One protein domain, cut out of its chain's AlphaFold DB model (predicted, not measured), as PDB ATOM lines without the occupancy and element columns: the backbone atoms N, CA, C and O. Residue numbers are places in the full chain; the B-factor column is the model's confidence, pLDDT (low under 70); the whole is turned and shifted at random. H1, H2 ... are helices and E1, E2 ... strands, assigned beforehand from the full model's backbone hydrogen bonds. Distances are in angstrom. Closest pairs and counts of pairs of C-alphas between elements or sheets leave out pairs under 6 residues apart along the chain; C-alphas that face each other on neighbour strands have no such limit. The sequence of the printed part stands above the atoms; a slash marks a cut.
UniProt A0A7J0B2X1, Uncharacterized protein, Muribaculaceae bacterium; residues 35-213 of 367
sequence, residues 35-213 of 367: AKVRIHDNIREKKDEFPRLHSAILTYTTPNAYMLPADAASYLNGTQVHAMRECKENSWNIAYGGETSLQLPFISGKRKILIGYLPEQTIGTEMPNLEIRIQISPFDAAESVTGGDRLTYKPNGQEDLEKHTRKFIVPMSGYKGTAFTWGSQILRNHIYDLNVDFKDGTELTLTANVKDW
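This is residues 35 to 213 of the 367 residues of an uncharacterized protein of Muribaculaceae bacterium (UniProt A0A7J0B2X1). Amid little regular structure, two twisted four-stranded sheets, E4 E1 E7 E8, mixed, and E3 E2 E5 E6, antiparallel, make a sandwich, face to face; H1 sits at one end and residues 73 to 79 and 90 to 95 stick out. In chain order come E1 to E5, H1, E6 to E8: mostly strand, 64 of 179 printed residues. It is compact, radius of gyration of the C-alphas 18.4 A, spanning 56 by 37 by 35 A.

Start at E1, residues 35 to 41. It is antiparallel to E4, residues 113 to 119, and parallel to E7, residues 190 to 197; within hydrogen-bond range are N 37 and O 116, 2.9 A, and N 38 and O 192, 2.8 A. E7 and E8, residues 205 to 212, form a hairpin, N 193 and O 209 2.8 A apart. In the other sheet, E2, residues 52 to 60, forms a hairpin with E3, residues 100 to 103, N 58 and O 102 2.9 A apart. E5, residues 129 to 135, is antiparallel to E2, N 57 and O 131 2.8 A apart, and to E6, residues 165 to 171, N 132 and O 168 2.8 A apart. The closest C-alphas of E2 and E4 are Ala 56 and Leu 114, 7.4 A. H1, residues 158 to 164, with every O i to N i+4 pair within hydrogen-bond range, stands up from E6's sheet at 66 degrees.

Find C-alpha 35 at (200.089, 173.097, 195.529), where E1 begins. E2 runs 24.6 A; E8 runs 23.9 A to C-alpha 212 at (193.056, 173.056, 201.968).

The printed part has no cut. Links E2 to E3, E5 to H1 and E6 to E7 are long. Low-confidence stretches, pLDDT under 70, include residues 89 to 100 and 141 to 153.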
ATOM      1  N   ALA A  35     201.410 173.689 195.649       89.69
ATOM      2  CA  ALA A  35     200.089 173.097 195.529       89.69
ATOM      3  C   ALA A  35     200.200 171.626 195.111       89.69
ATOM      4  O   ALA A  35     201.171 171.213 194.470       89.69
ATOM      5  N   LYS A  36     199.188 170.831 195.449       90.75
ATOM      6  CA  LYS A  36     199.046 169.445 194.999       90.75
ATOM      7  C   LYS A  36     197.941 169.361 193.959       90.75
ATOM      8  O   LYS A  36     196.838 169.822 194.216       90.75
ATOM      9  N   VAL A  37     198.200 168.699 192.840       89.75
ATOM     10  CA  VAL A  37     197.175 168.336 191.854       89.75
ATOM     11  C   VAL A  37     196.941 166.836 191.940       89.75
ATOM     12  O   VAL A  37     197.893 166.050 191.966       89.75
ATOM     13  N   ARG A  38     195.676 166.429 192.010       90.38
ATOM     14  CA  ARG A  38     195.260 165.027 191.983       90.38
ATOM     15  C   ARG A  38     194.276 164.818 190.848       90.38
ATOM     16  O   ARG A  38     193.303 165.555 190.740       90.38
ATOM     17  N   ILE A  39     194.511 163.798 190.037       89.69
ATOM     18  CA  ILE A  39     193.620 163.421 188.941       89.69
ATOM     19  C   ILE A  39     193.093 162.029 189.238       89.69
ATOM     20  O   ILE A  39     193.875 161.084 189.341       89.69
ATOM     21  N   HIS A  40     191.785 161.917 189.413       88.19
ATOM     22  CA  HIS A  40     191.110 160.681 189.788       88.19
ATOM     23  C   HIS A  40     190.536 160.010 188.546       88.19
ATOM     24  O   HIS A  40     189.791 160.637 187.795       88.19
ATOM     25  N   ASP A  41     190.856 158.731 188.355       86.62
ATOM     26  CA  ASP A  41     190.198 157.865 187.378       86.62
ATOM     27  C   ASP A  41     188.813 157.465 187.904       86.62
ATOM     28  O   ASP A  41     188.687 156.526 188.697       86.62
ATOM     29  N   ASN A  42     187.781 158.203 187.491       87.31
ATOM     30  CA  ASN A  42     186.385 157.962 187.858       87.31
ATOM     31  C   ASN A  42     185.552 157.422 186.684       87.31
ATOM     32  O   ASN A  42     184.323 157.472 186.723       87.31
ATOM     33  N   ILE A  43     186.223 156.902 185.652       86.12
ATOM     34  CA  ILE A  43     185.604 156.314 184.466       86.12
ATOM     35  C   ILE A  43     184.775 155.093 184.882       86.12
ATOM     36  O   ILE A  43     185.312 154.127 185.435       86.12
ATOM     37  N   ARG A  44     183.459 155.147 184.649       78.06
ATOM     38  CA  ARG A  44     182.506 154.142 185.168       78.06
ATOM     39  C   ARG A  44     182.315 152.943 184.250       78.06
ATOM     40  O   ARG A  44     182.238 151.811 184.720       78.06
ATOM     41  N   GLU A  45     182.192 153.192 182.952       71.88
ATOM     42  CA  GLU A  45     181.928 152.151 181.962       71.88
ATOM     43  C   GLU A  45     183.259 151.507 181.571       71.88
ATOM     44  O   GLU A  45     184.013 152.085 180.799       71.88
ATOM     45  N   LYS A  46     183.567 150.330 182.132       76.44
ATOM     46  CA  LYS A  46     184.772 149.565 181.785       76.44
ATOM     47  C   LYS A  46     184.393 148.207 181.204       76.44
ATOM     48  O   LYS A  46     183.813 147.377 181.901       76.44
ATOM     49  N   LYS A  47     184.735 147.975 179.940       68.62
ATOM     50  CA  LYS A  47     184.726 146.664 179.293       68.62
ATOM     51  C   LYS A  47     186.170 146.173 179.225       68.62
ATOM     52  O   LYS A  47     187.027 146.879 178.707       68.62
ATOM     53  N   ASP A  48     186.444 145.005 179.798       69.94
ATOM     54  CA  ASP A  48     187.794 144.420 179.822       69.94
ATOM     55  C   ASP A  48     188.862 145.378 180.406       69.94
ATOM     56  O   ASP A  48     189.979 145.460 179.909       69.94
ATOM     57  N   GLU A  49     188.501 146.134 181.456       75.56
ATOM     58  CA  GLU A  49     189.311 147.182 182.121       75.56
ATOM     59  C   GLU A  49     189.533 148.504 181.354       75.56
ATOM     60  O   GLU A  49     190.214 149.398 181.870       75.56
ATOM     61  N   PHE A  50     188.912 148.684 180.186       80.56
ATOM     62  CA  PHE A  50     188.987 149.910 179.383       80.56
ATOM     63  C   PHE A  50     187.605 150.545 179.157       80.56
ATOM     64  O   PHE A  50     186.614 149.819 179.097       80.56
ATOM     65  N   PRO A  51     187.501 151.871 178.958       85.44
ATOM     66  CA  PRO A  51     188.555 152.879 179.050       85.44
ATOM     67  C   PRO A  51     189.102 153.102 180.469       85.44
ATOM     68  O   PRO A  51     188.431 152.878 181.475       85.44
ATOM     69  N   ARG A  52     190.352 153.567 180.546       82.75
ATOM     70  CA  ARG A  52     191.022 153.930 181.803       82.75
ATOM     71  C   ARG A  52     191.934 155.133 181.621       82.75
ATOM     72  O   ARG A  52     192.504 155.340 180.549       82.75
ATOM     73  N   LEU A  53     192.121 155.902 182.684       85.56
ATOM     74  CA  LEU A  53     193.141 156.945 182.713       85.56
ATOM     75  C   LEU A  53     194.535 156.305 182.547       85.56
ATOM     76  O   LEU A  53     194.893 155.382 183.273       85.56
ATOM     77  N   HIS A  54     195.306 156.771 181.565       83.56
ATOM     78  CA  HIS A  54     196.626 156.220 181.243       83.56
ATOM     79  C   HIS A  54     197.746 157.078 181.819       83.56
ATOM     80  O   HIS A  54     198.583 156.611 182.591       83.56
ATOM     81  N   SER A  55     197.749 158.353 181.441       84.44
ATOM     82  CA  SER A  55     198.768 159.304 181.853       84.44
ATOM     83  C   SER A  55     198.193 160.709 181.918       84.44
ATOM     84  O   SER A  55     197.172 161.021 181.302       84.44
ATOM     85  N   ALA A  56     198.876 161.562 182.672       88.69
ATOM     86  CA  ALA A  56     198.679 162.993 182.599       88.69
ATOM     87  C   ALA A  56     200.030 163.702 182.622       88.69
ATOM     88  O   ALA A  56     200.945 163.260 183.322       88.69
ATOM     89  N   ILE A  57     200.143 164.783 181.863       90.00
ATOM     90  CA  ILE A  57     201.297 165.679 181.860       90.00
ATOM     91  C   ILE A  57     200.796 167.043 182.303       90.00
ATOM     92  O   ILE A  57     199.865 167.584 181.712       90.00
ATOM     93  N   LEU A  58     201.382 167.569 183.371       90.81
ATOM     94  CA  LEU A  58     201.064 168.890 183.891       90.81
ATOM     95  C   LEU A  58     202.055 169.901 183.318       90.81
ATOM     96  O   LEU A  58     203.246 169.791 183.599       90.81
ATOM     97  N   THR A  59     201.557 170.872 182.557       90.12
ATOM     98  CA  THR A  59     202.360 171.929 181.932       90.12
ATOM     99  C   THR A  59     202.076 173.277 182.584       90.12
ATOM    100  O   THR A  59     200.915 173.645 182.776       90.12
ATOM    101  N   TYR A  60     203.127 174.010 182.949       87.75
ATOM    102  CA  TYR A  60     203.035 175.293 183.649       87.75
ATOM    103  C   TYR A  60     204.197 176.236 183.322       87.75
ATOM    104  O   TYR A  60     205.224 175.830 182.781       87.75
ATOM    105  N   THR A  61     204.021 177.513 183.665       81.12
ATOM    106  CA  THR A  61     204.913 178.611 183.257       81.12
ATOM    107  C   THR A  61     206.060 178.866 184.222       81.12
ATOM    108  O   THR A  61     207.114 179.331 183.812       81.12
ATOM    109  N   THR A  62     205.865 178.620 185.515       78.69
ATOM    110  CA  THR A  62     206.860 178.942 186.544       78.69
ATOM    111  C   THR A  62     207.192 177.681 187.331       78.69
ATOM    112  O   THR A  62     206.320 177.201 188.047       78.69
ATOM    113  N   PRO A  63     208.406 177.109 187.216       78.25
ATOM    114  CA  PRO A  63     208.804 175.927 187.988       78.25
ATOM    115  C   PRO A  63     209.342 176.233 189.382       78.25
ATOM    116  O   PRO A  63     209.392 175.352 190.240       78.25
ATOM    117  N   ASN A  64     209.700 177.489 189.625       80.62
ATOM    118  CA  ASN A  64     210.280 177.939 190.878       80.62
ATOM    119  C   ASN A  64     209.197 178.449 191.843       80.62
ATOM    120  O   ASN A  64     208.156 178.954 191.434       80.62
ATOM    121  N   ALA A  65     209.447 178.345 193.148       81.06
ATOM    122  CA  ALA A  65     208.551 178.859 194.182       81.06
ATOM    123  C   ALA A  65     209.337 179.656 195.224       81.06
ATOM    124  O   ALA A  65     210.405 179.233 195.669       81.06
ATOM    125  N   TYR A  66     208.766 180.765 195.695       81.50
ATOM    126  CA  TYR A  66     209.278 181.424 196.890       81.50
ATOM    127  C   TYR A  66     208.892 180.644 198.147       81.50
ATOM    128  O   TYR A  66     207.738 180.244 198.335       81.50
ATOM    129  N   MET A  67     209.842 180.510 199.074       80.81
ATOM    130  CA  MET A  67     209.603 179.879 200.378       80.81
ATOM    131  C   MET A  67     208.490 180.572 201.176       80.81
ATOM    132  O   MET A  67     207.764 179.905 201.910       80.81
ATOM    133  N   LEU A  68     208.323 181.884 200.982       81.62
ATOM    134  CA  LEU A  68     207.386 182.739 201.708       81.62
ATOM    135  C   LEU A  68     206.280 183.277 200.780       81.62
ATOM    136  O   LEU A  68     206.600 183.620 199.637       81.62
ATOM    137  N   PRO A  69     205.018 183.383 201.245       84.50
ATOM    138  CA  PRO A  69     203.972 184.123 200.533       84.50
ATOM    139  C   PRO A  69     204.280 185.633 200.497       84.50
ATOM    140  O   PRO A  69     205.266 186.095 201.083       84.50
ATOM    141  N   ALA A  70     203.481 186.410 199.761       85.00
ATOM    142  CA  ALA A  70     203.761 187.832 199.514       85.00
ATOM    143  C   ALA A  70     203.673 188.676 200.794       85.00
ATOM    144  O   ALA A  70     204.453 189.603 200.992       85.00
ATOM    145  N   ASP A  71     202.771 188.299 201.687       82.88
ATOM    146  CA  ASP A  71     202.452 188.940 202.955       82.88
ATOM    147  C   ASP A  71     202.882 188.073 204.148       82.88
ATOM    148  O   ASP A  71     202.280 188.136 205.208       82.88
ATOM    149  N   ALA A  72     203.951 187.279 204.030       79.38
ATOM    150  CA  ALA A  72     204.384 186.363 205.096       79.38
ATOM    151  C   ALA A  72     204.550 187.020 206.485       79.38
ATOM    152  O   ALA A  72     204.403 186.352 207.504       79.38
ATOM    153  N   ALA A  73     204.814 188.330 206.533       80.62
ATOM    154  CA  ALA A  73     204.886 189.107 207.769       80.62
ATOM    155  C   ALA A  73     203.546 189.215 208.529       80.62
ATOM    156  O   ALA A  73     203.562 189.416 209.739       80.62
ATOM    157  N   SER A  74     202.401 189.076 207.852       78.56
ATOM    158  CA  SER A  74     201.065 189.053 208.466       78.56
ATOM    159  C   SER A  74     200.639 187.649 208.915       78.56
ATOM    160  O   SER A  74     199.574 187.496 209.514       78.56
ATOM    161  N   TYR A  75     201.453 186.619 208.639       74.25
ATOM    162  CA  TYR A  75     201.129 185.229 208.947       74.25
ATOM    163  C   TYR A  75     200.932 185.026 210.453       74.25
ATOM    164  O   TYR A  75     201.885 185.095 211.239       74.25
ATOM    165  N   LEU A  76     199.694 184.696 210.826       72.25
ATOM    166  CA  LEU A  76     199.345 184.179 212.141       72.25
ATOM    167  C   LEU A  76     199.453 182.657 212.125       72.25
ATOM    168  O   LEU A  76     198.931 181.983 211.236       72.25
ATOM    169  N   ASN A  77     200.126 182.115 213.132       72.31
ATOM    170  CA  ASN A  77     200.370 180.689 213.278       72.31
ATOM    171  C   ASN A  77     199.084 179.849 213.125       72.31
ATOM    172  O   ASN A  77     198.131 180.024 213.879       72.31
ATOM    173  N   GLY A  78     199.062 178.946 212.142       64.19
ATOM    174  CA  GLY A  78     197.921 178.071 211.841       64.19
ATOM    175  C   GLY A  78     196.891 178.653 210.874       64.19
ATOM    176  O   GLY A  78     196.003 177.925 210.438       64.19
ATOM    177  N   THR A  79     197.022 179.923 210.488       70.12
ATOM    178  CA  THR A  79     196.112 180.575 209.539       70.12
ATOM    179  C   THR A  79     196.621 180.390 208.120       70.12
ATOM    180  O   THR A  79     197.789 180.648 207.837       70.12
ATOM    181  N   GLN A  80     195.763 179.944 207.206       69.94
ATOM    182  CA  GLN A  80     196.130 179.892 205.798       69.94
ATOM    183  C   GLN A  80     196.268 181.308 205.246       69.94
ATOM    184  O   GLN A  80     195.433 182.174 205.499       69.94
ATOM    185  N   VAL A  81     197.331 181.542 204.487       70.81
ATOM    186  CA  VAL A  81     197.572 182.824 203.836       70.81
ATOM    187  C   VAL A  81     197.461 182.620 202.337       70.81
ATOM    188  O   VAL A  81     198.192 181.820 201.756       70.81
ATOM    189  N   HIS A  82     196.509 183.325 201.731       75.31
ATOM    190  CA  HIS A  82     196.161 183.187 200.316       75.31
ATOM    191  C   HIS A  82     196.822 184.253 199.427       75.31
ATOM    192  O   HIS A  82     196.481 184.353 198.250       75.31
ATOM    193  N   ALA A  83     197.759 185.059 199.944       84.81
ATOM    194  CA  ALA A  83     198.446 186.045 199.115       84.81
ATOM    195  C   ALA A  83     199.539 185.378 198.268       84.81
ATOM    196  O   ALA A  83     200.653 185.087 198.726       84.81
ATOM    197  N   MET A  84     199.193 185.149 197.004       87.38
ATOM    198  CA  MET A  84     200.068 184.544 196.009       87.38
ATOM    199  C   MET A  84     201.371 185.329 195.852       87.38
ATOM    200  O   MET A  84     201.363 186.551 195.682       87.38
ATOM    201  N   ARG A  85     202.495 184.611 195.815       86.38
ATOM    202  CA  ARG A  85     203.790 185.173 195.424       86.38
ATOM    203  C   ARG A  85     204.385 184.367 194.283       86.38
ATOM    204  O   ARG A  85     205.225 183.492 194.483       86.38
ATOM    205  N   GLU A  86     203.934 184.693 193.081       85.56
ATOM    206  CA  GLU A  86     204.407 184.070 191.850       85.56
ATOM    207  C   GLU A  86     205.898 184.372 191.631       85.56
ATOM    208  O   GLU A  86     206.334 185.526 191.695       85.56
ATOM    209  N   CYS A  87     206.692 183.327 191.399       77.88
ATOM    210  CA  CYS A  87     208.137 183.435 191.218       77.88
ATOM    211  C   CYS A  87     208.485 183.847 189.782       77.88
ATOM    212  O   CYS A  87     209.032 183.059 189.016       77.88
ATOM    213  N   LYS A  88     208.161 185.089 189.407       71.75
ATOM    214  CA  LYS A  88     208.534 185.640 188.097       71.75
ATOM    215  C   LYS A  88     210.029 185.943 188.087       71.75
ATOM    216  O   LYS A  88     210.488 186.777 188.867       71.75
ATOM    217  N   GLU A  89     210.782 185.259 187.232       63.41
ATOM    218  CA  GLU A  89     212.203 185.545 187.030       63.41
ATOM    219  C   GLU A  89     212.377 187.002 186.585       63.41
ATOM    220  O   GLU A  89     211.714 187.484 185.663       63.41
ATOM    221  N   ASN A  90     213.239 187.736 187.284       50.25
ATOM    222  CA  ASN A  90     213.652 189.065 186.872       50.25
ATOM    223  C   ASN A  90     214.708 188.949 185.764       50.25
ATOM    224  O   ASN A  90     215.521 188.032 185.727       50.25
ATOM    225  N   SER A  91     214.672 189.905 184.847       48.34
ATOM    226  CA  SER A  91     215.304 189.940 183.524       48.34
ATOM    227  C   SER A  91     216.847 189.994 183.482       48.34
ATOM    228  O   SER A  91     217.409 190.566 182.552       48.34
ATOM    229  N   TRP A  92     217.557 189.398 184.445       41.44
ATOM    230  CA  TRP A  92     219.021 189.489 184.553       41.44
ATOM    231  C   TRP A  92     219.712 188.165 184.922       41.44
ATOM    232  O   TRP A  92     220.431 188.107 185.911       41.44
ATOM    233  N   ASN A  93     219.596 187.147 184.060       42.81
ATOM    234  CA  ASN A  93     220.423 185.914 184.024       42.81
ATOM    235  C   ASN A  93     219.810 184.612 184.551       42.81
ATOM    236  O   ASN A  93     220.523 183.788 185.120       42.81
ATOM    237  N   ILE A  94     218.542 184.351 184.251       43.28
ATOM    238  CA  ILE A  94     218.089 182.984 183.966       43.28
ATOM    239  C   ILE A  94     217.249 183.102 182.695       43.28
ATOM    240  O   ILE A  94     216.457 184.033 182.552       43.28
ATOM    241  N   ALA A  95     217.550 182.277 181.692       38.19
ATOM    242  CA  ALA A  95     216.786 182.260 180.453       38.19
ATOM    243  C   ALA A  95     215.319 182.033 180.811       38.19
ATOM    244  O   ALA A  95     215.063 181.103 181.567       38.19
ATOM    245  N   TYR A  96     214.414 182.853 180.258       41.09
ATOM    246  CA  TYR A  96     212.965 182.640 180.276       41.09
ATOM    247  C   TYR A  96     212.708 181.133 180.161       41.09
ATOM    248  O   TYR A  96     212.895 180.549 179.090       41.09
ATOM    249  N   GLY A  97     212.428 180.484 181.290       42.19
ATOM    250  CA  GLY A  97     212.251 179.046 181.314       42.19
ATOM    251  C   GLY A  97     210.961 178.769 180.572       42.19
ATOM    252  O   GLY A  97     209.894 179.142 181.051       42.19
ATOM    253  N   GLY A  98     211.063 178.205 179.372       56.06
ATOM    254  CA  GLY A  98     209.907 177.785 178.594       56.06
ATOM    255  C   GLY A  98     208.981 176.860 179.389       56.06
ATOM    256  O   GLY A  98     209.262 176.465 180.522       56.06
ATOM    257  N   GLU A  99     207.860 176.516 178.764       62.31
ATOM    258  CA  GLU A  99     206.882 175.550 179.268       62.31
ATOM    259  C   GLU A  99     207.559 174.398 180.028       62.31
ATOM    260  O   GLU A  99     208.337 173.625 179.465       62.31
ATOM    261  N   THR A 100     207.289 174.290 181.330       69.88
ATOM    262  CA  THR A 100     207.760 173.157 182.126       69.88
ATOM    263  C   THR A 100     206.674 172.102 182.131       69.88
ATOM    264  O   THR A 100     205.535 172.400 182.485       69.88
ATOM    265  N   SER A 101     207.022 170.868 181.768       77.38
ATOM    266  CA  SER A 101     206.106 169.730 181.792       77.38
ATOM    267  C   SER A 101     206.539 168.692 182.826       77.38
ATOM    268  O   SER A 101     207.709 168.325 182.932       77.38
ATOM    269  N   LEU A 102     205.577 168.212 183.610       78.62
ATOM    270  CA  LEU A 102     205.758 167.154 184.597       78.62
ATOM    271  C   LEU A 102     204.883 165.960 184.221       78.62
ATOM    272  O   LEU A 102     203.657 166.015 184.332       78.62
ATOM    273  N   GLN A 103     205.517 164.858 183.822       79.50
ATOM    274  CA  GLN A 103     204.838 163.579 183.634       79.50
ATOM    275  C   GLN A 103     204.399 163.032 184.997       79.50
ATOM    276  O   GLN A 103     205.231 162.736 185.856       79.50
ATOM    277  N   LEU A 104     203.089 162.873 185.200       73.56
ATOM    278  CA  LEU A 104     202.570 162.285 186.434       73.56
ATOM    279  C   LEU A 104     202.821 160.763 186.461       73.56
ATOM    280  O   LEU A 104     202.877 160.139 185.394       73.56
ATOM    281  N   PRO A 105     202.965 160.150 187.656       65.62
ATOM    282  CA  PRO A 105     203.265 158.723 187.792       65.62
ATOM    283  C   PRO A 105     202.180 157.847 187.164       65.62
ATOM    284  O   PRO A 105     201.011 158.106 187.405       65.62
ATOM    285  N   PHE A 106     202.533 156.779 186.446       62.28
ATOM    286  CA  PHE A 106     201.543 155.869 185.852       62.28
ATOM    287  C   PHE A 106     200.601 155.239 186.892       62.28
ATOM    288  O   PHE A 106     201.007 154.894 188.011       62.28
ATOM    289  N   ILE A 107     199.347 155.039 186.488       61.78
ATOM    290  CA  ILE A 107     198.373 154.235 187.229       61.78
ATOM    291  C   ILE A 107     198.841 152.780 187.221       61.78
ATOM    292  O   ILE A 107     199.213 152.260 186.182       61.78
ATOM    293  N   SER A 108     198.849 152.127 188.384       55.22
ATOM    294  CA  SER A 108     198.934 150.665 188.498       55.22
ATOM    295  C   SER A 108     197.552 150.114 188.854       55.22
ATOM    296  O   SER A 108     196.723 150.876 189.346       55.22
ATOM    297  N   GLY A 109     197.289 148.812 188.687       53.06
ATOM    298  CA  GLY A 109     195.967 148.203 188.937       53.06
ATOM    299  C   GLY A 109     195.338 148.504 190.312       53.06
ATOM    300  O   GLY A 109     194.131 148.371 190.483       53.06
ATOM    301  N   LYS A 110     196.127 148.992 191.286       50.28
ATOM    302  CA  LYS A 110     195.666 149.438 192.616       50.28
ATOM    303  C   LYS A 110     195.569 150.967 192.800       50.28
ATOM    304  O   LYS A 110     194.992 151.415 193.786       50.28
ATOM    305  N   ARG A 111     196.133 151.793 191.908       54.47
ATOM    306  CA  ARG A 111     196.228 153.262 192.048       54.47
ATOM    307  C   ARG A 111     195.297 153.989 191.078       54.47
ATOM    308  O   ARG A 111     195.654 154.193 189.934       54.47
ATOM    309  N   LYS A 112     194.154 154.487 191.553       72.62
ATOM    310  CA  LYS A 112     193.190 155.261 190.736       72.62
ATOM    311  C   LYS A 112     193.475 156.770 190.662       72.62
ATOM    312  O   LYS A 112     192.606 157.531 190.256       72.62
ATOM    313  N   ILE A 113     194.641 157.224 191.129       81.31
ATOM    314  CA  ILE A 113     194.930 158.655 191.308       81.31
ATOM    315  C   ILE A 113     196.337 158.975 190.803       81.31
ATOM    316  O   ILE A 113     197.315 158.406 191.294       81.31
ATOM    317  N   LEU A 114     196.435 159.923 189.873       82.88
ATOM    318  CA  LEU A 114     197.684 160.567 189.471       82.88
ATOM    319  C   LEU A 114     197.938 161.770 190.381       82.88
ATOM    320  O   LEU A 114     197.015 162.532 190.663       82.88
ATOM    321  N   ILE A 115     199.175 161.958 190.840       85.94
ATOM    322  CA  ILE A 115     199.531 163.053 191.752       85.94
ATOM    323  C   ILE A 115     200.695 163.845 191.168       85.94
ATOM    324  O   ILE A 115     201.711 163.261 190.800       85.94
ATOM    325  N   GLY A 116     200.549 165.167 191.145       85.31
ATOM    326  CA  GLY A 116     201.596 166.122 190.800       85.31
ATOM    327  C   GLY A 116     201.675 167.265 191.805       85.31
ATOM    328  O   GLY A 116     200.767 167.466 192.615       85.31
ATOM    329  N   TYR A 117     202.764 168.022 191.732       89.12
ATOM    330  CA  TYR A 117     202.968 169.231 192.518       89.12
ATOM    331  C   TYR A 117     203.410 170.358 191.591       89.12
ATOM    332  O   TYR A 117     204.196 170.123 190.675       89.12
ATOM    333  N   LEU A 118     202.904 171.561 191.835       88.50
ATOM    334  CA  LEU A 118     203.267 172.768 191.092       88.50
ATOM    335  C   LEU A 118     203.323 173.974 192.039       88.50
ATOM    336  O   LEU A 118     202.629 173.978 193.065       88.50
ATOM    337  N   PRO A 119     204.179 174.963 191.752       89.12
ATOM    338  CA  PRO A 119     204.284 176.160 192.569       89.12
ATOM    339  C   PRO A 119     203.127 177.126 192.287       89.12
ATOM    340  O   PRO A 119     202.324 176.933 191.368       89.12
ATOM    341  N   GLU A 120     203.064 178.174 193.104       88.94
ATOM    342  CA  GLU A 120     202.093 179.253 192.948       88.94
ATOM    343  C   GLU A 120     202.230 179.975 191.617       88.94
ATOM    344  O   GLU A 120     203.329 180.384 191.242       88.94
ATOM    345  N   GLN A 121     201.100 180.179 190.948       89.31
ATOM    346  CA  GLN A 121     201.057 180.873 189.667       89.31
ATOM    347  C   GLN A 121     199.644 181.321 189.314       89.31
ATOM    348  O   GLN A 121     198.648 180.781 189.810       89.31
ATOM    349  N   THR A 122     199.565 182.291 188.413       90.75
ATOM    350  CA  THR A 122     198.287 182.736 187.859       90.75
ATOM    351  C   THR A 122     197.733 181.674 186.905       90.75
ATOM    352  O   THR A 122     198.473 181.114 186.100       90.75
ATOM    353  N   ILE A 123     196.425 181.412 186.960       90.81
ATOM    354  CA  ILE A 123     195.748 180.567 185.976       90.81
ATOM    355  C   ILE A 123     195.369 181.430 184.774       90.81
ATOM    356  O   ILE A 123     194.454 182.251 184.837       90.81
ATOM    357  N   GLY A 124     196.096 181.242 183.679       86.00
ATOM    358  CA  GLY A 124     195.807 181.842 182.386       86.00
ATOM    359  C   GLY A 124     194.805 181.037 181.554       86.00
ATOM    360  O   GLY A 124     194.186 180.064 181.996       86.00
ATOM    361  N   THR A 125     194.651 181.457 180.301       79.50
ATOM    362  CA  THR A 125     193.790 180.788 179.316       79.50
ATOM    363  C   THR A 125     194.380 179.468 178.827       79.50
ATOM    364  O   THR A 125     193.639 178.518 178.605       79.50
ATOM    365  N   GLU A 126     195.705 179.398 178.685       79.62
ATOM    366  CA  GLU A 126     196.406 178.225 178.142       79.62
ATOM    367  C   GLU A 126     197.205 177.456 179.194       79.62
ATOM    368  O   GLU A 126     197.371 176.248 179.065       79.62
ATOM    369  N   MET A 127     197.690 178.124 180.242       85.44
ATOM    370  CA  MET A 127     198.513 177.515 181.288       85.44
ATOM    371  C   MET A 127     198.136 178.026 182.686       85.44
ATOM    372  O   MET A 127     197.746 179.188 182.810       85.44
ATOM    373  N   PRO A 128     198.283 177.199 183.737       90.94
ATOM    374  CA  PRO A 128     198.694 175.798 183.677       90.94
ATOM    375  C   PRO A 128     197.616 174.909 183.035       90.94
ATOM    376  O   PRO A 128     196.425 175.224 183.082       90.94
ATOM    377  N   ASN A 129     198.030 173.813 182.402       92.00
ATOM    378  CA  ASN A 129     197.133 172.847 181.768       92.00
ATOM    379  C   ASN A 129     197.572 171.400 182.015       92.00
ATOM    380  O   ASN A 129     198.705 171.122 182.404       92.00
ATOM    381  N   LEU A 130     196.639 170.481 181.794       92.50
ATOM    382  CA  LEU A 130     196.839 169.046 181.881       92.50
ATOM    383  C   LEU A 130     196.635 168.416 180.502       92.50
ATOM    384  O   LEU A 130     195.527 168.445 179.969       92.50
ATOM    385  N   GLU A 131     197.670 167.789 179.949       93.00
ATOM    386  CA  GLU A 131     197.501 166.805 178.879       93.00
ATOM    387  C   GLU A 131     197.092 165.479 179.514       93.00
ATOM    388  O   GLU A 131     197.916 164.790 180.106       93.00
ATOM    389  N   ILE A 132     195.822 165.111 179.390       92.06
ATOM    390  CA  ILE A 132     195.266 163.855 179.891       92.06
ATOM    391  C   ILE A 132     195.167 162.871 178.733       92.06
ATOM    392  O   ILE A 132     194.613 163.191 177.679       92.06
ATOM    393  N   ARG A 133     195.663 161.651 178.940       89.88
ATOM    394  CA  ARG A 133     195.476 160.540 178.008       89.88
ATOM    395  C   ARG A 133     194.623 159.460 178.638       89.88
ATOM    396  O   ARG A 133     194.947 158.941 179.706       89.88
ATOM    397  N   ILE A 134     193.549 159.111 177.947       89.00
ATOM    398  CA  ILE A 134     192.675 157.994 178.297       89.00
ATOM    399  C   ILE A 134     192.991 156.851 177.347       89.00
ATOM    400  O   ILE A 134     192.917 157.027 176.136       89.00
ATOM    401  N   GLN A 135     193.353 155.694 177.890       87.00
ATOM    402  CA  GLN A 135     193.533 154.477 177.115       87.00
ATOM    403  C   GLN A 135     192.173 153.828 176.885       87.00
ATOM    404  O   GLN A 135     191.448 153.557 177.840       87.00
ATOM    405  N   ILE A 136     191.842 153.597 175.619       87.81
ATOM    406  CA  ILE A 136     190.548 153.058 175.183       87.81
ATOM    407  C   ILE A 136     190.619 151.569 174.821       87.81
ATOM    408  O   ILE A 136     189.587 150.915 174.719       87.81
ATOM    409  N   SER A 137     191.822 151.024 174.643       84.69
ATOM    410  CA  SER A 137     192.064 149.620 174.298       84.69
ATOM    411  C   SER A 137     193.496 149.203 174.687       84.69
ATOM    412  O   SER A 137     194.346 150.074 174.912       84.69
ATOM    413  N   PRO A 138     193.793 147.896 174.819       81.62
ATOM    414  CA  PRO A 138     195.143 147.421 175.133       81.62
ATOM    415  C   PRO A 138     196.133 147.744 174.006       81.62
ATOM    416  O   PRO A 138     195.745 147.716 172.845       81.62
ATOM    417  N   PHE A 139     197.392 148.024 174.357       82.88
ATOM    418  CA  PHE A 139     198.481 148.267 173.401       82.88
ATOM    419  C   PHE A 139     198.845 147.007 172.605       82.88
ATOM    420  O   PHE A 139     198.737 145.898 173.135       82.88
ATOM    421  N   ASP A 140     199.330 147.179 171.370       79.94
ATOM    422  CA  ASP A 140     199.625 146.067 170.451       79.94
ATOM    423  C   ASP A 140     200.753 145.143 170.969       79.94
ATOM    424  O   ASP A 140     200.735 143.938 170.719       79.94
ATOM    425  N   ALA A 141     201.716 145.680 171.730       66.44
ATOM    426  CA  ALA A 141     202.828 144.928 172.327       66.44
ATOM    427  C   ALA A 141     202.651 144.718 173.842       66.44
ATOM    428  O   ALA A 141     203.511 145.079 174.651       66.44
ATOM    429  N   ALA A 142     201.514 144.157 174.256       56.75
ATOM    430  CA  ALA A 142     201.294 143.803 175.653       56.75
ATOM    431  C   ALA A 142     202.172 142.606 176.068       56.75
ATOM    432  O   ALA A 142     201.755 141.452 175.982       56.75
ATOM    433  N   GLU A 143     203.392 142.854 176.545       50.66
ATOM    434  CA  GLU A 143     204.145 141.824 177.263       50.66
ATOM    435  C   GLU A 143     203.485 141.572 178.623       50.66
ATOM    436  O   GLU A 143     203.570 142.379 179.547       50.66
ATOM    437  N   SER A 144     202.821 140.424 178.774       45.31
ATOM    438  CA  SER A 144     202.487 139.901 180.098       45.31
ATOM    439  C   SER A 144     203.793 139.709 180.868       45.31
ATOM    440  O   SER A 144     204.489 138.716 180.659       45.31
ATOM    441  N   VAL A 145     204.125 140.629 181.774       44.91
ATOM    442  CA  VAL A 145     205.196 140.392 182.742       44.91
ATOM    443  C   VAL A 145     204.723 139.246 183.631       44.91
ATOM    444  O   VAL A 145     203.834 139.411 184.467       44.91
ATOM    445  N   THR A 146     205.258 138.053 183.385       38.91
ATOM    446  CA  THR A 146     204.941 136.828 184.114       38.91
ATOM    447  C   THR A 146     205.227 137.057 185.599       38.91
ATOM    448  O   THR A 146     206.382 137.119 186.008       38.91
ATOM    449  N   GLY A 147     204.174 137.222 186.404       41.75
ATOM    450  CA  GLY A 147     204.275 137.409 187.856       41.75
ATOM    451  C   GLY A 147     203.797 138.773 188.365       41.75
ATOM    452  O   GLY A 147     204.601 139.610 188.765       41.75
ATOM    453  N   GLY A 148     202.470 138.943 188.445       37.28
ATOM    454  CA  GLY A 148     201.796 139.878 189.360       37.28
ATOM    455  C   GLY A 148     201.234 141.163 188.735       37.28
ATOM    456  O   GLY A 148     201.993 142.077 188.440       37.28
ATOM    457  N   ASP A 149     199.899 141.251 188.612       42.00
ATOM    458  CA  ASP A 149     199.034 142.459 188.555       42.00
ATOM    459  C   ASP A 149     199.548 143.720 187.815       42.00
ATOM    460  O   ASP A 149     199.196 144.858 188.152       42.00
ATOM    461  N   ARG A 150     200.390 143.561 186.794       46.28
ATOM    462  CA  ARG A 150     200.956 144.660 186.002       46.28
ATOM    463  C   ARG A 150     200.686 144.418 184.527       46.28
ATOM    464  O   ARG A 150     201.586 144.077 183.769       46.28
ATOM    465  N   LEU A 151     199.436 144.636 184.118       50.66
ATOM    466  CA  LEU A 151     199.125 144.846 182.706       50.66
ATOM    467  C   LEU A 151     199.932 146.057 182.217       50.66
ATOM    468  O   LEU A 151     199.865 147.139 182.799       50.66
ATOM    469  N   THR A 152     200.735 145.842 181.184       52.88
ATOM    470  CA  THR A 152     201.650 146.792 180.546       52.88
ATOM    471  C   THR A 152     201.026 148.166 180.293       52.88
ATOM    472  O   THR A 152     199.998 148.300 179.632       52.88
ATOM    473  N   TYR A 153     201.686 149.209 180.807       60.19
ATOM    474  CA  TYR A 153     201.314 150.626 180.642       60.19
ATOM    475  C   TYR A 153     202.172 151.357 179.607       60.19
ATOM    476  O   TYR A 153     202.136 152.581 179.537       60.19
ATOM    477  N   LYS A 154     203.027 150.644 178.873       72.06
ATOM    478  CA  LYS A 154     203.977 151.270 177.955       72.06
ATOM    479  C   LYS A 154     203.573 150.974 176.510       72.06
ATOM    480  O   LYS A 154     203.457 149.796 176.187       72.06
ATOM    481  N   PRO A 155     203.375 152.003 175.673       77.88
ATOM    482  CA  PRO A 155     203.158 151.818 174.245       77.88
ATOM    483  C   PRO A 155     204.470 151.438 173.541       77.88
ATOM    484  O   PRO A 155     205.551 151.856 173.967       77.88
ATOM    485  N   ASN A 156     204.385 150.720 172.422       79.81
ATOM    486  CA  ASN A 156     205.511 150.374 171.546       79.81
ATOM    487  C   ASN A 156     205.879 151.514 170.574       79.81
ATOM    488  O   ASN A 156     206.123 151.304 169.387       79.81
ATOM    489  N   GLY A 157     205.864 152.748 171.075       81.88
ATOM    490  CA  GLY A 157     206.082 153.964 170.293       81.88
ATOM    491  C   GLY A 157     204.851 154.865 170.195       81.88
ATOM    492  O   GLY A 157     203.796 154.601 170.770       81.88
ATOM    493  N   GLN A 158     205.013 155.981 169.484       86.25
ATOM    494  CA  GLN A 158     204.003 157.039 169.416       86.25
ATOM    495  C   GLN A 158     202.737 156.607 168.665       86.25
ATOM    496  O   GLN A 158     201.637 156.959 169.078       86.25
ATOM    497  N   GLU A 159     202.881 155.826 167.595       88.62
ATOM    498  CA  GLU A 159     201.747 155.345 166.798       88.62
ATOM    499  C   GLU A 159     200.825 154.434 167.623       88.62
ATOM    500  O   GLU A 159     199.614 154.638 167.656       88.62
ATOM    501  N   ASP A 160     201.408 153.499 168.380       87.06
ATOM    502  CA  ASP A 160     200.686 152.630 169.319       87.06
ATOM    503  C   ASP A 160     200.012 153.456 170.434       87.06
ATOM    504  O   ASP A 160     198.841 153.257 170.764       87.06
ATOM    505  N   LEU A 161     200.698 154.485 170.953       86.56
ATOM    506  CA  LEU A 161     200.101 155.410 171.919       86.56
ATOM    507  C   LEU A 161     198.877 156.136 171.342       86.56
ATOM    508  O   LEU A 161     197.852 156.233 172.013       86.56
ATOM    509  N   GLU A 162     198.964 156.675 170.130       89.69
ATOM    510  CA  GLU A 162     197.886 157.445 169.497       89.69
ATOM    511  C   GLU A 162     196.708 156.569 169.069       89.69
ATOM    512  O   GLU A 162     195.552 156.961 169.235       89.69
ATOM    513  N   LYS A 163     196.986 155.352 168.598       89.69
ATOM    514  CA  LYS A 163     195.970 154.364 168.235       89.69
ATOM    515  C   LYS A 163     195.118 153.962 169.443       89.69
ATOM    516  O   LYS A 163     193.888 153.924 169.346       89.69
ATOM    517  N   HIS A 164     195.761 153.720 170.586       87.75
ATOM    518  CA  HIS A 164     195.125 153.148 171.777       87.75
ATOM    519  C   HIS A 164     194.754 154.168 172.859       87.75
ATOM    520  O   HIS A 164     194.146 153.800 173.869       87.75
ATOM    521  N   THR A 165     195.066 155.455 172.664       89.31
ATOM    522  CA  THR A 165     194.682 156.525 173.598       89.31
ATOM    523  C   THR A 165     193.923 157.675 172.938       89.31
ATOM    524  O   THR A 165     193.908 157.862 171.722       89.31
ATOM    525  N   ARG A 166     193.246 158.471 173.766       90.75
ATOM    526  CA  ARG A 166     192.650 159.758 173.405       90.75
ATOM    527  C   ARG A 166     193.297 160.849 174.242       90.75
ATOM    528  O   ARG A 166     193.341 160.733 175.466       90.75
ATOM    529  N   LYS A 167     193.821 161.874 173.566       91.88
ATOM    530  CA  LYS A 167     194.506 163.023 174.166       91.88
ATOM    531  C   LYS A 167     193.525 164.173 174.379       91.88
ATOM    532  O   LYS A 167     192.813 164.558 173.456       91.88
ATOM    533  N   PHE A 168     193.562 164.766 175.565       92.31
ATOM    534  CA  PHE A 168     192.789 165.946 175.931       92.31
ATOM    535  C   PHE A 168     193.718 166.979 176.565       92.31
ATOM    536  O   PHE A 168     194.441 166.649 177.497       92.31
ATOM    537  N   ILE A 169     193.692 168.219 176.074       92.06
ATOM    538  CA  ILE A 169     194.361 169.349 176.730       92.06
ATOM    539  C   ILE A 169     193.324 170.084 177.570       92.06
ATOM    540  O   ILE A 169     192.323 170.565 177.041       92.06
ATOM    541  N   VAL A 170     193.555 170.137 178.876       92.12
ATOM    542  CA  VAL A 170     192.625 170.685 179.863       92.12
ATOM    543  C   VAL A 170     193.287 171.867 180.570       92.12
ATOM    544  O   VAL A 170     194.091 171.650 181.481       92.12
ATOM    545  N   PRO A 171     192.978 173.118 180.185       92.12
ATOM    546  CA  PRO A 171     193.386 174.286 180.955       92.12
ATOM    547  C   PRO A 171     192.847 174.213 182.386       92.12
ATOM    548  O   PRO A 171     191.706 173.814 182.615       92.12
ATOM    549  N   MET A 172     193.642 174.639 183.365       90.50
ATOM    550  CA  MET A 172     193.191 174.682 184.759       90.50
ATOM    551  C   MET A 172     192.161 175.796 185.023       90.50
ATOM    552  O   MET A 172     191.558 175.812 186.091       90.50
ATOM    553  N   SER A 173     191.925 176.700 184.062       90.62
ATOM    554  CA  SER A 173     190.844 177.698 184.109       90.62
ATOM    555  C   SER A 173     189.474 177.104 183.773       90.62
ATOM    556  O   SER A 173     188.450 177.615 184.229       90.62
ATOM    557  N   GLY A 174     189.433 176.020 183.001       88.50
ATOM    558  CA  GLY A 174     188.195 175.396 182.561       88.50
ATOM    559  C   GLY A 174     188.359 174.596 181.277       88.50
ATOM    560  O   GLY A 174     189.382 174.653 180.596       88.50
ATOM    561  N   TYR A 175     187.313 173.857 180.921       88.31
ATOM    562  CA  TYR A 175     187.291 172.998 179.743       88.31
ATOM    563  C   TYR A 175     185.991 173.190 178.960       88.31
ATOM    564  O   TYR A 175     184.908 173.218 179.543       88.31
ATOM    565  N   LYS A 176     186.100 173.351 177.632       85.12
ATOM    566  CA  LYS A 176     184.965 173.524 176.697       85.12
ATOM    567  C   LYS A 176     183.917 174.549 177.156       85.12
ATOM    568  O   LYS A 176     182.722 174.278 177.182       85.12
ATOM    569  N   GLY A 177     184.376 175.737 177.544       80.62
ATOM    570  CA  GLY A 177     183.497 176.836 177.961       80.62
ATOM    571  C   GLY A 177     182.917 176.701 179.374       80.62
ATOM    572  O   GLY A 177     182.206 177.599 179.812       80.62
ATOM    573  N   THR A 178     183.248 175.634 180.107       84.75
ATOM    574  CA  THR A 178     182.900 175.485 181.526       84.75
ATOM    575  C   THR A 178     184.115 175.812 182.388       84.75
ATOM    576  O   THR A 178     185.120 175.103 182.339       84.75
ATOM    577  N   ALA A 179     184.033 176.889 183.171       86.88
ATOM    578  CA  ALA A 179     185.093 177.285 184.097       86.88
ATOM    579  C   ALA A 179     185.177 176.334 185.303       86.88
ATOM    580  O   ALA A 179     184.157 175.840 185.789       86.88
ATOM    581  N   PHE A 180     186.386 176.101 185.814       88.50
ATOM    582  CA  PHE A 180     186.574 175.388 187.078       88.50
ATOM    583  C   PHE A 180     186.364 176.316 188.278       88.50
ATOM    584  O   PHE A 180     186.621 177.515 188.227       88.50
ATOM    585  N   THR A 181     185.926 175.743 189.400       83.75
ATOM    586  CA  THR A 181     185.631 176.471 190.649       83.75
ATOM    587  C   THR A 181     186.881 176.832 191.460       83.75
ATOM    588  O   THR A 181     186.777 177.364 192.559       83.75
ATOM    589  N   TRP A 182     188.073 176.559 190.927       83.12
ATOM    590  CA  TRP A 182     189.368 176.732 191.589       83.12
ATOM    591  C   TRP A 182     189.833 178.192 191.727       83.12
ATOM    592  O   TRP A 182     190.831 178.447 192.396       83.12
ATOM    593  N   GLY A 183     189.121 179.140 191.112       84.62
ATOM    594  CA  GLY A 183     189.519 180.547 191.037       84.62
ATOM    595  C   GLY A 183     190.501 180.820 189.893       84.62
ATOM    596  O   GLY A 183     190.627 180.027 188.965       84.62
ATOM    597  N   SER A 184     191.184 181.966 189.943       88.94
ATOM    598  CA  SER A 184     192.133 182.418 188.909       88.94
ATOM    599  C   SER A 184     193.604 182.180 189.272       88.94
ATOM    600  O   SER A 184     194.499 182.680 188.591       88.94
ATOM    601  N   GLN A 185     193.879 181.457 190.359       91.00
ATOM    602  CA  GLN A 185     195.224 181.282 190.905       91.00
ATOM    603  C   GLN A 185     195.435 179.862 191.428       91.00
ATOM    604  O   GLN A 185     194.542 179.254 192.022       91.00
ATOM    605  N   ILE A 186     196.658 179.366 191.259       90.62
ATOM    606  CA  ILE A 186     197.165 178.210 191.985       90.62
ATOM    607  C   ILE A 186     197.870 178.718 193.237       90.62
ATOM    608  O   ILE A 186     198.866 179.433 193.150       90.62
ATOM    609  N   LEU A 187     197.347 178.346 194.398       90.25
ATOM    610  CA  LEU A 187     197.815 178.786 195.703       90.25
ATOM    611  C   LEU A 187     198.555 177.658 196.418       90.25
ATOM    612  O   LEU A 187     198.163 176.487 196.362       90.25
ATOM    613  N   ARG A 188     199.611 178.014 197.149       86.88
ATOM    614  CA  ARG A 188     200.380 177.065 197.960       86.88
ATOM    615  C   ARG A 188     199.494 176.393 199.006       86.88
ATOM    616  O   ARG A 188     198.500 176.966 199.434       86.88
ATOM    617  N   ASN A 189     199.870 175.200 199.461       86.31
ATOM    618  CA  ASN A 189     199.159 174.478 200.525       86.31
ATOM    619  C   ASN A 189     197.676 174.154 200.225       86.31
ATOM    620  O   ASN A 189     196.903 173.916 201.148       86.31
ATOM    621  N   HIS A 190     197.294 174.073 198.949       87.69
ATOM    622  CA  HIS A 190     195.982 173.578 198.522       87.69
ATOM    623  C   HIS A 190     196.112 172.277 197.729       87.69
ATOM    624  O   HIS A 190     197.166 171.960 197.166       87.69
ATOM    625  N   ILE A 191     195.013 171.530 197.682       89.69
ATOM    626  CA  ILE A 191     194.835 170.344 196.856       89.69
ATOM    627  C   ILE A 191     193.774 170.648 195.795       89.69
ATOM    628  O   ILE A 191     192.628 170.938 196.127       89.69
ATOM    629  N   TYR A 192     194.167 170.536 194.530       90.88
ATOM    630  CA  TYR A 192     193.330 170.680 193.343       90.88
ATOM    631  C   TYR A 192     192.971 169.285 192.823       90.88
ATOM    632  O   TYR A 192     193.820 168.562 192.298       90.88
ATOM    633  N   ASP A 193     191.721 168.882 193.026       90.88
ATOM    634  CA  ASP A 193     191.176 167.580 192.650       90.88
ATOM    635  C   ASP A 193     190.414 167.659 191.331       90.88
ATOM    636  O   ASP A 193     189.385 168.329 191.245       90.88
ATOM    637  N   LEU A 194     190.873 166.913 190.330       91.50
ATOM    638  CA  LEU A 194     190.196 166.736 189.053       91.50
ATOM    639  C   LEU A 194     189.673 165.304 188.935       91.50
ATOM    640  O   LEU A 194     190.451 164.356 188.851       91.50
ATOM    641  N   ASN A 195     188.357 165.136 188.910       90.19
ATOM    642  CA  ASN A 195     187.740 163.849 188.612       90.19
ATOM    643  C   ASN A 195     187.550 163.719 187.106       90.19
ATOM    644  O   ASN A 195     186.910 164.578 186.495       90.19
ATOM    645  N   VAL A 196     188.106 162.653 186.535       89.75
ATOM    646  CA  VAL A 196     188.016 162.327 185.114       89.75
ATOM    647  C   VAL A 196     186.980 161.230 184.930       89.75
ATOM    648  O   VAL A 196     187.162 160.122 185.432       89.75
ATOM    649  N   ASP A 197     185.911 161.541 184.205       88.31
ATOM    650  CA  ASP A 197     184.949 160.561 183.708       88.31
ATOM    651  C   ASP A 197     184.915 160.618 182.177       88.31
ATOM    652  O   ASP A 197     185.130 161.665 181.556       88.31
ATOM    653  N   PHE A 198     184.698 159.469 181.558       88.12
ATOM    654  CA  PHE A 198     184.769 159.319 180.115       88.12
ATOM    655  C   PHE A 198     183.907 158.153 179.664       88.12
ATOM    656  O   PHE A 198     183.880 157.092 180.284       88.12
ATOM    657  N   LYS A 199     183.255 158.346 178.526       82.50
ATOM    658  CA  LYS A 199     182.518 157.308 177.826       82.50
ATOM    659  C   LYS A 199     182.971 157.316 176.378       82.50
ATOM    660  O   LYS A 199     182.977 158.373 175.753       82.50
ATOM    661  N   ASP A 200     183.364 156.158 175.859       73.31
ATOM    662  CA  ASP A 200     183.849 156.066 174.483       73.31
ATOM    663  C   ASP A 200     182.754 156.492 173.490       73.31
ATOM    664  O   ASP A 200     181.571 156.196 173.674       73.31
ATOM    665  N   GLY A 201     183.132 157.284 172.487       68.56
ATOM    666  CA  GLY A 201     182.192 157.976 171.593       68.56
ATOM    667  C   GLY A 201     181.437 159.169 172.208       68.56
ATOM    668  O   GLY A 201     180.692 159.839 171.498       68.56
ATOM    669  N   THR A 202     181.635 159.469 173.495       70.19
ATOM    670  CA  THR A 202     181.177 160.696 174.175       70.19
ATOM    671  C   THR A 202     182.391 161.547 174.568       70.19
ATOM    672  O   THR A 202     183.542 161.120 174.475       70.19
ATOM    673  N   GLU A 203     182.165 162.790 174.979       77.06
ATOM    674  CA  GLU A 203     183.238 163.697 175.377       77.06
ATOM    675  C   GLU A 203     183.699 163.487 176.833       77.06
ATOM    676  O   GLU A 203     182.966 162.978 177.682       77.06
ATOM    677  N   LEU A 204     184.933 163.914 177.122       86.56
ATOM    678  CA  LEU A 204     185.516 163.961 178.464       86.56
ATOM    679  C   LEU A 204     184.658 164.824 179.400       86.56
ATOM    680  O   LEU A 204     184.419 165.997 179.113       86.56
ATOM    681  N   THR A 205     184.260 164.266 180.544       86.31
ATOM    682  CA  THR A 205     183.550 164.995 181.601       86.31
ATOM    683  C   THR A 205     184.473 165.197 182.793       86.31
ATOM    684  O   THR A 205     185.117 164.261 183.268       86.31
ATOM    685  N   LEU A 206     184.546 166.436 183.280       89.06
ATOM    686  CA  LEU A 206     185.470 166.839 184.334       89.06
ATOM    687  C   LEU A 206     184.723 167.461 185.505       89.06
ATOM    688  O   LEU A 206     183.834 168.290 185.321       89.06
ATOM    689  N   THR A 207     185.114 167.099 186.723       86.69
ATOM    690  CA  THR A 207     184.651 167.780 187.938       86.69
ATOM    691  C   THR A 207     185.843 168.203 188.777       86.69
ATOM    692  O   THR A 207     186.616 167.364 189.244       86.69
ATOM    693  N   ALA A 208     185.966 169.511 188.968       88.12
ATOM    694  CA  ALA A 208     187.075 170.178 189.627       88.12
ATOM    695  C   ALA A 208     186.669 170.625 191.043       88.12
ATOM    696  O   ALA A 208     185.651 171.291 191.207       88.12
ATOM    697  N   ASN A 209     187.462 170.276 192.061       86.69
ATOM    698  CA  ASN A 209     187.295 170.741 193.446       86.69
ATOM    699  C   ASN A 209     188.630 171.223 194.021       86.69
ATOM    700  O   ASN A 209     189.668 170.657 193.689       86.69
ATOM    701  N   VAL A 210     188.622 172.258 194.858       85.12
ATOM    702  CA  VAL A 210     189.815 172.729 195.578       85.12
ATOM    703  C   VAL A 210     189.541 172.690 197.074       85.12
ATOM    704  O   VAL A 210     188.447 173.042 197.515       85.12
ATOM    705  N   LYS A 211     190.518 172.230 197.852       84.75
ATOM    706  CA  LYS A 211     190.458 172.243 199.316       84.75
ATOM    707  C   LYS A 211     191.822 172.536 199.925       84.75
ATOM    708  O   LYS A 211     192.851 172.352 199.272       84.75
ATOM    709  N   ASP A 212     191.826 172.913 201.194       81.94
ATOM    710  CA  ASP A 212     193.056 173.056 201.968       81.94
ATOM    711  C   ASP A 212     193.781 171.714 202.102       81.94
ATOM    712  O   ASP A 212     193.177 170.633 202.111       81.94
ATOM    713  N   TRP A 213     195.109 171.772 202.178       77.94
ATOM    714  CA  TRP A 213     195.915 170.574 202.342       77.94
ATOM    715  C   TRP A 213     195.905 170.119 203.799       77.94
ATOM    716  O   TRP A 213     196.319 170.851 204.696       77.94
TER     717      TRP A 213